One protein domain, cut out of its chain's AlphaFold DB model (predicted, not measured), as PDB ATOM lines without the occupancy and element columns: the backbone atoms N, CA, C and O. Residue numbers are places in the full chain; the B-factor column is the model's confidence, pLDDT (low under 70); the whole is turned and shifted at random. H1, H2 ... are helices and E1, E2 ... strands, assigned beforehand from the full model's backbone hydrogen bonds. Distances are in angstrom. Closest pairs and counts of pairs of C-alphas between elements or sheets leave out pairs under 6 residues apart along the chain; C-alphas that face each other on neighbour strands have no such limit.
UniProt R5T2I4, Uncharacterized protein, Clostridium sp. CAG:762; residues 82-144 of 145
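This is residues 82 to 144 of the 145 residues of an uncharacterized protein of Clostridium sp. CAG:762 (UniProt R5T2I4). A small, strongly twisted sheet of four short strands sits between helices at the two ends of the longest axis: H3 covers one face of the sheet and runs across its strands, while H2 and H1 lie toward the other end and only graze the sheet. The last residues fold back from H3, and residues 142 to 143 pair with the edge strand E2 beyond the named strands. The printed part has 63 residues with three named helices and four named strands, in the order E1, H1, E2, E3, H2, E4, H3. The sheet runs E2, E3, E1, E4, with neighbours antiparallel, and the class is mixed, helices and strands. The whole is compact, with a radius of gyration of the C-alphas of 11.0 A, and rounded, with spans of 30 by 21 by 20 A.

The printed part begins with E1, residues 82 to 84, whose C-alpha 82 is at (295.774, 149.375, 369.095). H1 follows at residues 91 to 96. E2, residues 98 to 102, is 13.1 A long from first to last C-alpha, and E3, residues 105 to 109, is 13.3 A long. H2, residues 116 to 125, is the longest helix at 14.7 A, with C-alpha 116 at (301.874, 159.864, 359.602). E4 holds residues 127 to 129. H3, residues 132 to 140, is 11.9 A long and ends with C-alpha 140 at (298.684, 141.390, 382.826).

The edge strands of the sheet are E2 and E4, and E3 and E1 are inner strands. E1 and E4 are antiparallel, with directions at 137 degrees, and N 83 and O 127 are 2.8 A apart, within hydrogen-bond range. E3 and E1 are antiparallel at 135 degrees, with N 84 and O 106 at 2.9 A. E2 and E3 form a hairpin, antiparallel at 153 degrees; N 100 and O 107 are 2.8 A apart, and so are N 107 and O 100. From edge to edge the strands' lines turn by 89 degrees. E1, H1, E2 make a split strand-helix-strand unit, two strands of one sheet that are not neighbours, with a helix between them in the chain and another strand, E3, between them in the sheet; its crossover is right-handed. E3, H2, E4 make a second such unit, with E1 between its strands, also right-handed. H3 is on the sheet over E3, at a height of 8.8 A, and runs across the strands, at 80 degrees to E3 on the local plane. The closest C-alphas of E2 and H3 are those of Tyr 102 and Ile 137, 6.2 A apart. H2 only grazes the sheet, with its residues 122 to 125; its closest C-alphas to E1 are those of Phe 125 and Ile 84, 7.0 A apart. H1 only grazes the sheet, with its residues 93 to 96; the C-alphas of Arg 94 and Leu 108 of E3, the closest of the two elements, are 7.9 A apart. H1 and H2 are only just apart, with their closest C-alphas at 8.0 A, and H3 is apart from both. In H1, H2 and H3 every O i to N i+4 pair is within hydrogen-bond range.

The two C-alphas farthest apart are those of Ser 117 and Arg 140, at 30.8 A. The printed part has no cut. The links H1 to E2, E2 to E3, H2 to E4 and E4 to H3 are tight, those from E1 to H1 and from E3 to H2 are short, and no link is long. The mean pLDDT of the printed part is 89.2, and no printed residue is under 70.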
ATOM      1  N   TYR A  82     296.446 149.695 370.345       94.25
ATOM      2  CA  TYR A  82     295.774 149.375 369.095       94.25
ATOM      3  C   TYR A  82     295.696 147.857 369.004       94.25
ATOM      4  O   TYR A  82     296.733 147.197 368.933       94.25
ATOM      5  N   GLU A  83     294.490 147.292 369.065       95.94
ATOM      6  CA  GLU A  83     294.280 145.876 368.767       95.94
ATOM      7  C   GLU A  83     294.591 145.658 367.287       95.94
ATOM      8  O   GLU A  83     293.929 146.232 366.424       95.94
ATOM      9  N   ILE A  84     295.618 144.866 367.007       94.50
ATOM     10  CA  ILE A  84     296.165 144.679 365.665       94.50
ATOM     11  C   ILE A  84     296.185 143.204 365.287       94.50
ATOM     12  O   ILE A  84     296.338 142.319 366.131       94.50
ATOM     13  N   ASP A  85     296.155 142.945 363.984       93.12
ATOM     14  CA  ASP A  85     296.655 141.688 363.447       93.12
ATOM     15  C   ASP A  85     298.191 141.747 363.375       93.12
ATOM     16  O   ASP A  85     298.789 142.481 362.582       93.12
ATOM     17  N   TYR A  86     298.842 140.959 364.232       88.31
ATOM     18  CA  TYR A  86     300.298 140.916 364.357       88.31
ATOM     19  C   TYR A  86     301.018 140.546 363.055       88.31
ATOM     20  O   TYR A  86     302.154 140.986 362.829       88.31
ATOM     21  N   PHE A  87     300.394 139.737 362.198       88.56
ATOM     22  CA  PHE A  87     301.014 139.269 360.960       88.56
ATOM     23  C   PHE A  87     300.850 140.272 359.818       88.56
ATOM     24  O   PHE A  87     301.736 140.357 358.967       88.56
ATOM     25  N   ASN A  88     299.794 141.088 359.862       86.94
ATOM     26  CA  ASN A  88     299.473 142.070 358.825       86.94
ATOM     27  C   ASN A  88     300.072 143.467 359.059       86.94
ATOM     28  O   ASN A  88     300.026 144.316 358.170       86.94
ATOM     29  N   ILE A  89     300.703 143.720 360.209       87.06
ATOM     30  CA  ILE A  89     301.371 144.998 360.473       87.06
ATOM     31  C   ILE A  89     302.840 145.021 360.005       87.06
ATOM     32  O   ILE A  89     303.607 144.052 360.147       87.06
ATOM     33  N   LYS A  90     303.280 146.175 359.474       88.62
ATOM     34  CA  LYS A  90     304.653 146.378 358.979       88.62
ATOM     35  C   LYS A  90     305.693 145.988 360.032       88.62
ATOM     36  O   LYS A  90     305.624 146.374 361.199       88.62
ATOM     37  N   LYS A  91     306.725 145.262 359.596       87.69
ATOM     38  CA  LYS A  91     307.817 144.782 360.463       87.69
ATOM     39  C   LYS A  91     308.556 145.920 361.182       87.69
ATOM     40  O   LYS A  91     308.976 145.736 362.320       87.69
ATOM     41  N   SER A  92     308.707 147.080 360.541       87.06
ATOM     42  CA  SER A  92     309.316 148.275 361.144       87.06
ATOM     43  C   SER A  92     308.520 148.783 362.345       87.06
ATOM     44  O   SER A  92     309.108 149.078 363.382       87.06
ATOM     45  N   ILE A  93     307.189 148.816 362.235       88.00
ATOM     46  CA  ILE A  93     306.296 149.235 363.317       88.00
ATOM     47  C   ILE A  93     306.430 148.270 364.497       88.00
ATOM     48  O   ILE A  93     306.615 148.728 365.621       88.00
ATOM     49  N   ARG A  94     306.441 146.953 364.235       87.88
ATOM     50  CA  ARG A  94     306.609 145.928 365.281       87.88
ATOM     51  C   ARG A  94     307.931 146.032 366.028       87.88
ATOM     52  O   ARG A  94     307.956 145.890 367.237       87.88
ATOM     53  N   LYS A  95     309.033 146.268 365.311       86.75
ATOM     54  CA  LYS A  95     310.370 146.352 365.921       86.75
ATOM     55  C   LYS A  95     310.574 147.605 366.767       86.75
ATOM     56  O   LYS A  95     311.390 147.594 367.682       86.75
ATOM     57  N   ASN A  96     309.897 148.693 366.414       87.19
ATOM     58  CA  ASN A  96     310.138 149.991 367.032       87.19
ATOM     59  C   ASN A  96     309.202 150.290 368.201       87.19
ATOM     60  O   ASN A  96     309.472 151.243 368.925       87.19
ATOM     61  N   ASN A  97     308.153 149.492 368.391       90.50
ATOM     62  CA  ASN A  97     307.098 149.742 369.360       90.50
ATOM     63  C   ASN A  97     306.874 148.539 370.279       90.50
ATOM     64  O   ASN A  97     307.318 147.432 369.977       90.50
ATOM     65  N   LEU A  98     306.178 148.750 371.400       93.12
ATOM     66  CA  LEU A  98     305.870 147.651 372.316       93.12
ATOM     67  C   LEU A  98     304.633 146.898 371.835       93.12
ATOM     68  O   LEU A  98     303.670 147.505 371.361       93.12
ATOM     69  N   ILE A  99     304.648 145.578 371.996       95.06
ATOM     70  CA  ILE A  99     303.504 144.722 371.680       95.06
ATOM     71  C   ILE A  99     303.177 143.865 372.895       95.06
ATOM     72  O   ILE A  99     304.051 143.208 373.461       95.06
ATOM     73  N   TYR A 100     301.897 143.851 373.247       96.81
ATOM     74  CA  TYR A 100     301.337 143.026 374.304       96.81
ATOM     75  C   TYR A 100     300.459 141.937 373.695       96.81
ATOM     76  O   TYR A 100     299.669 142.204 372.789       96.81
ATOM     77  N   TYR A 101     300.571 140.717 374.209       97.12
ATOM     78  CA  TYR A 101     299.645 139.629 373.923       97.12
ATOM     79  C   TYR A 101     298.764 139.367 375.141       97.12
ATOM     80  O   TYR A 101     299.264 139.130 376.244       97.12
ATOM     81  N   TYR A 102     297.450 139.427 374.951       97.62
ATOM     82  CA  TYR A 102     296.489 139.252 376.036       97.62
ATOM     83  C   TYR A 102     295.151 138.730 375.501       97.62
ATOM     84  O   TYR A 102     294.641 139.234 374.504       97.62
ATOM     85  N   LYS A 103     294.578 137.708 376.154       96.06
ATOM     86  CA  LYS A 103     293.297 137.080 375.758       96.06
ATOM     87  C   LYS A 103     293.214 136.774 374.246       96.06
ATOM     88  O   LYS A 103     292.255 137.155 373.581       96.06
ATOM     89  N   ASN A 104     294.234 136.097 373.713       96.31
ATOM     90  CA  ASN A 104     294.346 135.680 372.306       96.31
ATOM     91  C   ASN A 104     294.372 136.811 371.266       96.31
ATOM     92  O   ASN A 104     294.059 136.586 370.100       96.31
ATOM     93  N   LYS A 105     294.770 138.019 371.670       97.19
ATOM     94  CA  LYS A 105     294.861 139.196 370.801       97.19
ATOM     95  C   LYS A 105     296.183 139.930 370.997       97.19
ATOM     96  O   LYS A 105     296.807 139.818 372.056       97.19
ATOM     97  N   TYR A 106     296.584 140.689 369.980       96.81
ATOM     98  CA  TYR A 106     297.791 141.508 369.999       96.81
ATOM     99  C   TYR A 106     297.443 142.986 370.090       96.81
ATOM    100  O   TYR A 106     296.545 143.468 369.404       96.81
ATOM    101  N   TYR A 107     298.201 143.702 370.911       96.94
ATOM    102  CA  TYR A 107     297.989 145.111 371.189       96.94
ATOM    103  C   TYR A 107     299.293 145.875 371.013       96.94
ATOM    104  O   TYR A 107     300.282 145.600 371.692       96.94
ATOM    105  N   LEU A 108     299.291 146.834 370.097       95.25
ATOM    106  CA  LEU A 108     300.417 147.716 369.826       95.25
ATOM    107  C   LEU A 108     300.351 148.944 370.732       95.25
ATOM    108  O   LEU A 108     299.320 149.609 370.793       95.25
ATOM    109  N   TYR A 109     301.469 149.282 371.365       93.19
ATOM    110  CA  TYR A 109     301.662 150.547 372.063       93.19
ATOM    111  C   TYR A 109     302.714 151.387 371.342       93.19
ATOM    112  O   TYR A 109     303.891 151.018 371.293       93.19
ATOM    113  N   LEU A 110     302.286 152.525 370.797       89.25
ATOM    114  CA  LEU A 110     303.153 153.466 370.092       89.25
ATOM    115  C   LEU A 110     303.973 154.289 371.094       89.25
ATOM    116  O   LEU A 110     303.566 155.367 371.513       89.25
ATOM    117  N   ASN A 111     305.127 153.763 371.506       84.50
ATOM    118  CA  ASN A 111     306.037 154.438 372.438       84.50
ATOM    119  C   ASN A 111     307.159 155.221 371.741       84.50
ATOM    120  O   ASN A 111     307.982 155.836 372.421       84.50
ATOM    121  N   LYS A 112     307.219 155.178 370.407       83.19
ATOM    122  CA  LYS A 112     308.143 155.964 369.586       83.19
ATOM    123  C   LYS A 112     307.381 156.737 368.521       83.19
ATOM    124  O   LYS A 112     306.256 156.395 368.165       83.19
ATOM    125  N   GLU A 113     308.034 157.764 367.992       79.81
ATOM    126  CA  GLU A 113     307.515 158.528 366.867       79.81
ATOM    127  C   GLU A 113     307.304 157.619 365.644       79.81
ATOM    128  O   GLU A 113     308.134 156.762 365.321       79.81
ATOM    129  N   ILE A 114     306.168 157.801 364.976       83.88
ATOM    130  CA  ILE A 114     305.757 157.032 363.804       83.88
ATOM    131  C   ILE A 114     305.427 157.991 362.662       83.88
ATOM    132  O   ILE A 114     304.910 159.086 362.879       83.88
ATOM    133  N   LYS A 115     305.715 157.578 361.426       86.75
ATOM    134  CA  LYS A 115     305.344 158.358 360.242       86.75
ATOM    135  C   LYS A 115     303.825 158.448 360.132       86.75
ATOM    136  O   LYS A 115     303.133 157.448 360.313       86.75
ATOM    137  N   THR A 116     303.317 159.607 359.727       82.25
ATOM    138  CA  THR A 116     301.874 159.864 359.602       82.25
ATOM    139  C   THR A 116     301.158 158.844 358.710       82.25
ATOM    140  O   THR A 116     300.078 158.378 359.051       82.25
ATOM    141  N   SER A 117     301.772 158.436 357.595       82.62
ATOM    142  CA  SER A 117     301.196 157.428 356.694       82.62
ATOM    143  C   SER A 117     301.092 156.036 357.324       82.62
ATOM    144  O   SER A 117     300.104 155.339 357.112       82.62
ATOM    145  N   ASP A 118     302.086 155.634 358.120       87.06
ATOM    146  CA  ASP A 118     302.058 154.372 358.865       87.06
ATOM    147  C   ASP A 118     301.019 154.425 359.992       87.06
ATOM    148  O   ASP A 118     300.337 153.438 360.256       87.06
ATOM    149  N   TYR A 119     300.864 155.592 360.621       83.94
ATOM    150  CA  TYR A 119     299.849 155.817 361.642       83.94
ATOM    151  C   TYR A 119     298.424 155.690 361.088       83.94
ATOM    152  O   TYR A 119     297.607 154.996 361.688       83.94
ATOM    153  N   TYR A 120     298.131 156.277 359.921       82.69
ATOM    154  CA  TYR A 120     296.810 156.137 359.295       82.69
ATOM    155  C   TYR A 120     296.462 154.684 358.973       82.69
ATOM    156  O   TYR A 120     295.344 154.261 359.247       82.69
ATOM    157  N   GLN A 121     297.428 153.893 358.499       83.31
ATOM    158  CA  GLN A 121     297.205 152.462 358.278       83.31
ATOM    159  C   GLN A 121     296.858 151.724 359.575       83.31
ATOM    160  O   GLN A 121     295.984 150.866 359.576       83.31
ATOM    161  N   ILE A 122     297.506 152.056 360.697       87.81
ATOM    162  CA  ILE A 122     297.141 151.467 361.993       87.81
ATOM    163  C   ILE A 122     295.695 151.823 362.336       87.81
ATOM    164  O   ILE A 122     294.938 150.938 362.718       87.81
ATOM    165  N   LEU A 123     295.298 153.086 362.180       82.38
ATOM    166  CA  LEU A 123     293.943 153.530 362.509       82.38
ATOM    167  C   LEU A 123     292.858 152.854 361.663       82.38
ATOM    168  O   LEU A 123     291.793 152.559 362.193       82.38
ATOM    169  N   GLU A 124     293.120 152.588 360.384       83.00
ATOM    170  CA  GLU A 124     292.158 151.918 359.497       83.00
ATOM    171  C   GLU A 124     291.909 150.452 359.880       83.00
ATOM    172  O   GLU A 124     290.795 149.956 359.713       83.00
ATOM    173  N   PHE A 125     292.925 149.759 360.402       85.19
ATOM    174  CA  PHE A 125     292.881 148.308 360.633       85.19
ATOM    175  C   PHE A 125     292.921 147.901 362.109       85.19
ATOM    176  O   PHE A 125     293.122 146.722 362.405       85.19
ATOM    177  N   SER A 126     292.758 148.841 363.042       88.38
ATOM    178  CA  SER A 126     292.818 148.542 364.475       88.38
ATOM    179  C   SER A 126     291.624 149.064 365.254       88.38
ATOM    180  O   SER A 126     291.036 150.098 364.942       88.38
ATOM    181  N   ASN A 127     291.312 148.353 366.334       88.69
ATOM    182  CA  ASN A 127     290.415 148.860 367.362       88.69
ATOM    183  C   ASN A 127     291.242 149.544 368.450       88.69
ATOM    184  O   ASN A 127     292.179 148.958 368.996       88.69
ATOM    185  N   ILE A 128     290.881 150.780 368.789       87.75
ATOM    186  CA  ILE A 128     291.580 151.553 369.817       87.75
ATOM    187  C   ILE A 128     291.063 151.146 371.200       87.75
ATOM    188  O   ILE A 128     289.865 151.218 371.479       87.75
ATOM    189  N   ILE A 129     291.982 150.764 372.081       89.81
ATOM    190  CA  ILE A 129     291.728 150.370 373.465       89.81
ATOM    191  C   ILE A 129     292.329 151.412 374.407       89.81
ATOM    192  O   ILE A 129     293.497 151.785 374.293       89.81
ATOM    193  N   TYR A 130     291.524 151.858 375.365       82.56
ATOM    194  CA  TYR A 130     291.866 152.885 376.345       82.56
ATOM    195  C   TYR A 130     291.146 152.616 377.682       82.56
ATOM    196  O   TYR A 130     290.406 151.641 377.839       82.56
ATOM    197  N   GLY A 131     291.375 153.477 378.670       73.75
ATOM    198  CA  GLY A 131     290.844 153.370 380.026       73.75
ATOM    199  C   GLY A 131     291.410 152.181 380.809       73.75
ATOM    200  O   GLY A 131     292.574 151.812 380.673       73.75
ATOM    201  N   ASN A 132     290.573 151.564 381.646       79.31
ATOM    202  CA  ASN A 132     290.986 150.433 382.485       79.31
ATOM    203  C   ASN A 132     291.385 149.197 381.665       79.31
ATOM    204  O   ASN A 132     292.226 148.423 382.111       79.31
ATOM    205  N   ASN A 133     290.823 149.032 380.463       84.69
ATOM    206  CA  ASN A 133     291.136 147.898 379.596       84.69
ATOM    207  C   ASN A 133     292.595 147.939 379.132       84.69
ATOM    208  O   ASN A 133     293.266 146.910 379.138       84.69
ATOM    209  N   SER A 134     293.114 149.119 378.774       88.25
ATOM    210  CA  SER A 134     294.516 149.234 378.364       88.25
ATOM    211  C   SER A 134     295.479 149.042 379.534       88.25
ATOM    212  O   SER A 134     296.509 148.392 379.370       88.25
ATOM    213  N   LEU A 135     295.115 149.509 380.732       86.06
ATOM    214  CA  LEU A 135     295.872 149.240 381.959       86.06
ATOM    215  C   LEU A 135     295.905 147.748 382.305       86.06
ATOM    216  O   LEU A 135     296.954 147.230 382.683       86.06
ATOM    217  N   GLU A 136     294.782 147.039 382.160       91.38
ATOM    218  CA  GLU A 136     294.737 145.595 382.392       91.38
ATOM    219  C   GLU A 136     295.672 144.853 381.428       91.38
ATOM    220  O   GLU A 136     296.448 144.002 381.865       91.38
ATOM    221  N   ILE A 137     295.649 145.215 380.142       94.94
ATOM    222  CA  ILE A 137     296.520 144.616 379.124       94.94
ATOM    223  C   ILE A 137     297.995 144.888 379.432       94.94
ATOM    224  O   ILE A 137     298.808 143.977 379.320       94.94
ATOM    225  N   ILE A 138     298.357 146.102 379.844       90.75
ATOM    226  CA  ILE A 138     299.757 146.437 380.150       90.75
ATOM    227  C   ILE A 138     300.253 145.706 381.394       90.75
ATOM    228  O   ILE A 138     301.381 145.219 381.408       90.75
ATOM    229  N   ASN A 139     299.411 145.598 382.422       91.06
ATOM    230  CA  ASN A 139     299.803 145.000 383.696       91.06
ATOM    231  C   ASN A 139     299.761 143.464 383.685       91.06
ATOM    232  O   ASN A 139     300.462 142.836 384.473       91.06
ATOM    233  N   ARG A 140     298.912 142.851 382.845       95.06
ATOM    234  CA  ARG A 140     298.684 141.390 382.826       95.06
ATOM    235  C   ARG A 140     299.052 140.713 381.507       95.06
ATOM    236  O   ARG A 140     299.104 139.488 381.457       95.06
ATOM    237  N   GLY A 141     299.235 141.474 380.433       95.06
ATOM    238  CA  GLY A 141     299.602 140.957 379.120       95.06
ATOM    239  C   GLY A 141     301.073 140.569 379.040       95.06
ATOM    240  O   GLY A 141     301.932 141.136 379.716       95.06
ATOM    241  N   ILE A 142     301.374 139.610 378.170       96.62
ATOM    242  CA  ILE A 142     302.752 139.209 377.888       96.62
ATOM    243  C   ILE A 142     303.359 140.256 376.959       96.62
ATOM    244  O   ILE A 142     302.904 140.425 375.827       96.62
ATOM    245  N   LYS A 143     304.397 140.947 377.428       95.00
ATOM    246  CA  LYS A 143     305.185 141.863 376.602       95.00
ATOM    247  C   LYS A 143     306.114 141.059 375.689       95.00
ATOM    248  O   LYS A 143     306.923 140.275 376.179       95.00
ATOM    249  N   LEU A 144     306.004 141.255 374.377       88.56
ATOM    250  CA  LEU A 144     306.762 140.487 373.379       88.56
ATOM    251  C   LEU A 144     308.073 141.160 372.955       88.56
ATOM    252  O   LEU A 144     309.031 140.465 372.624       88.56
TER     253      LEU A 144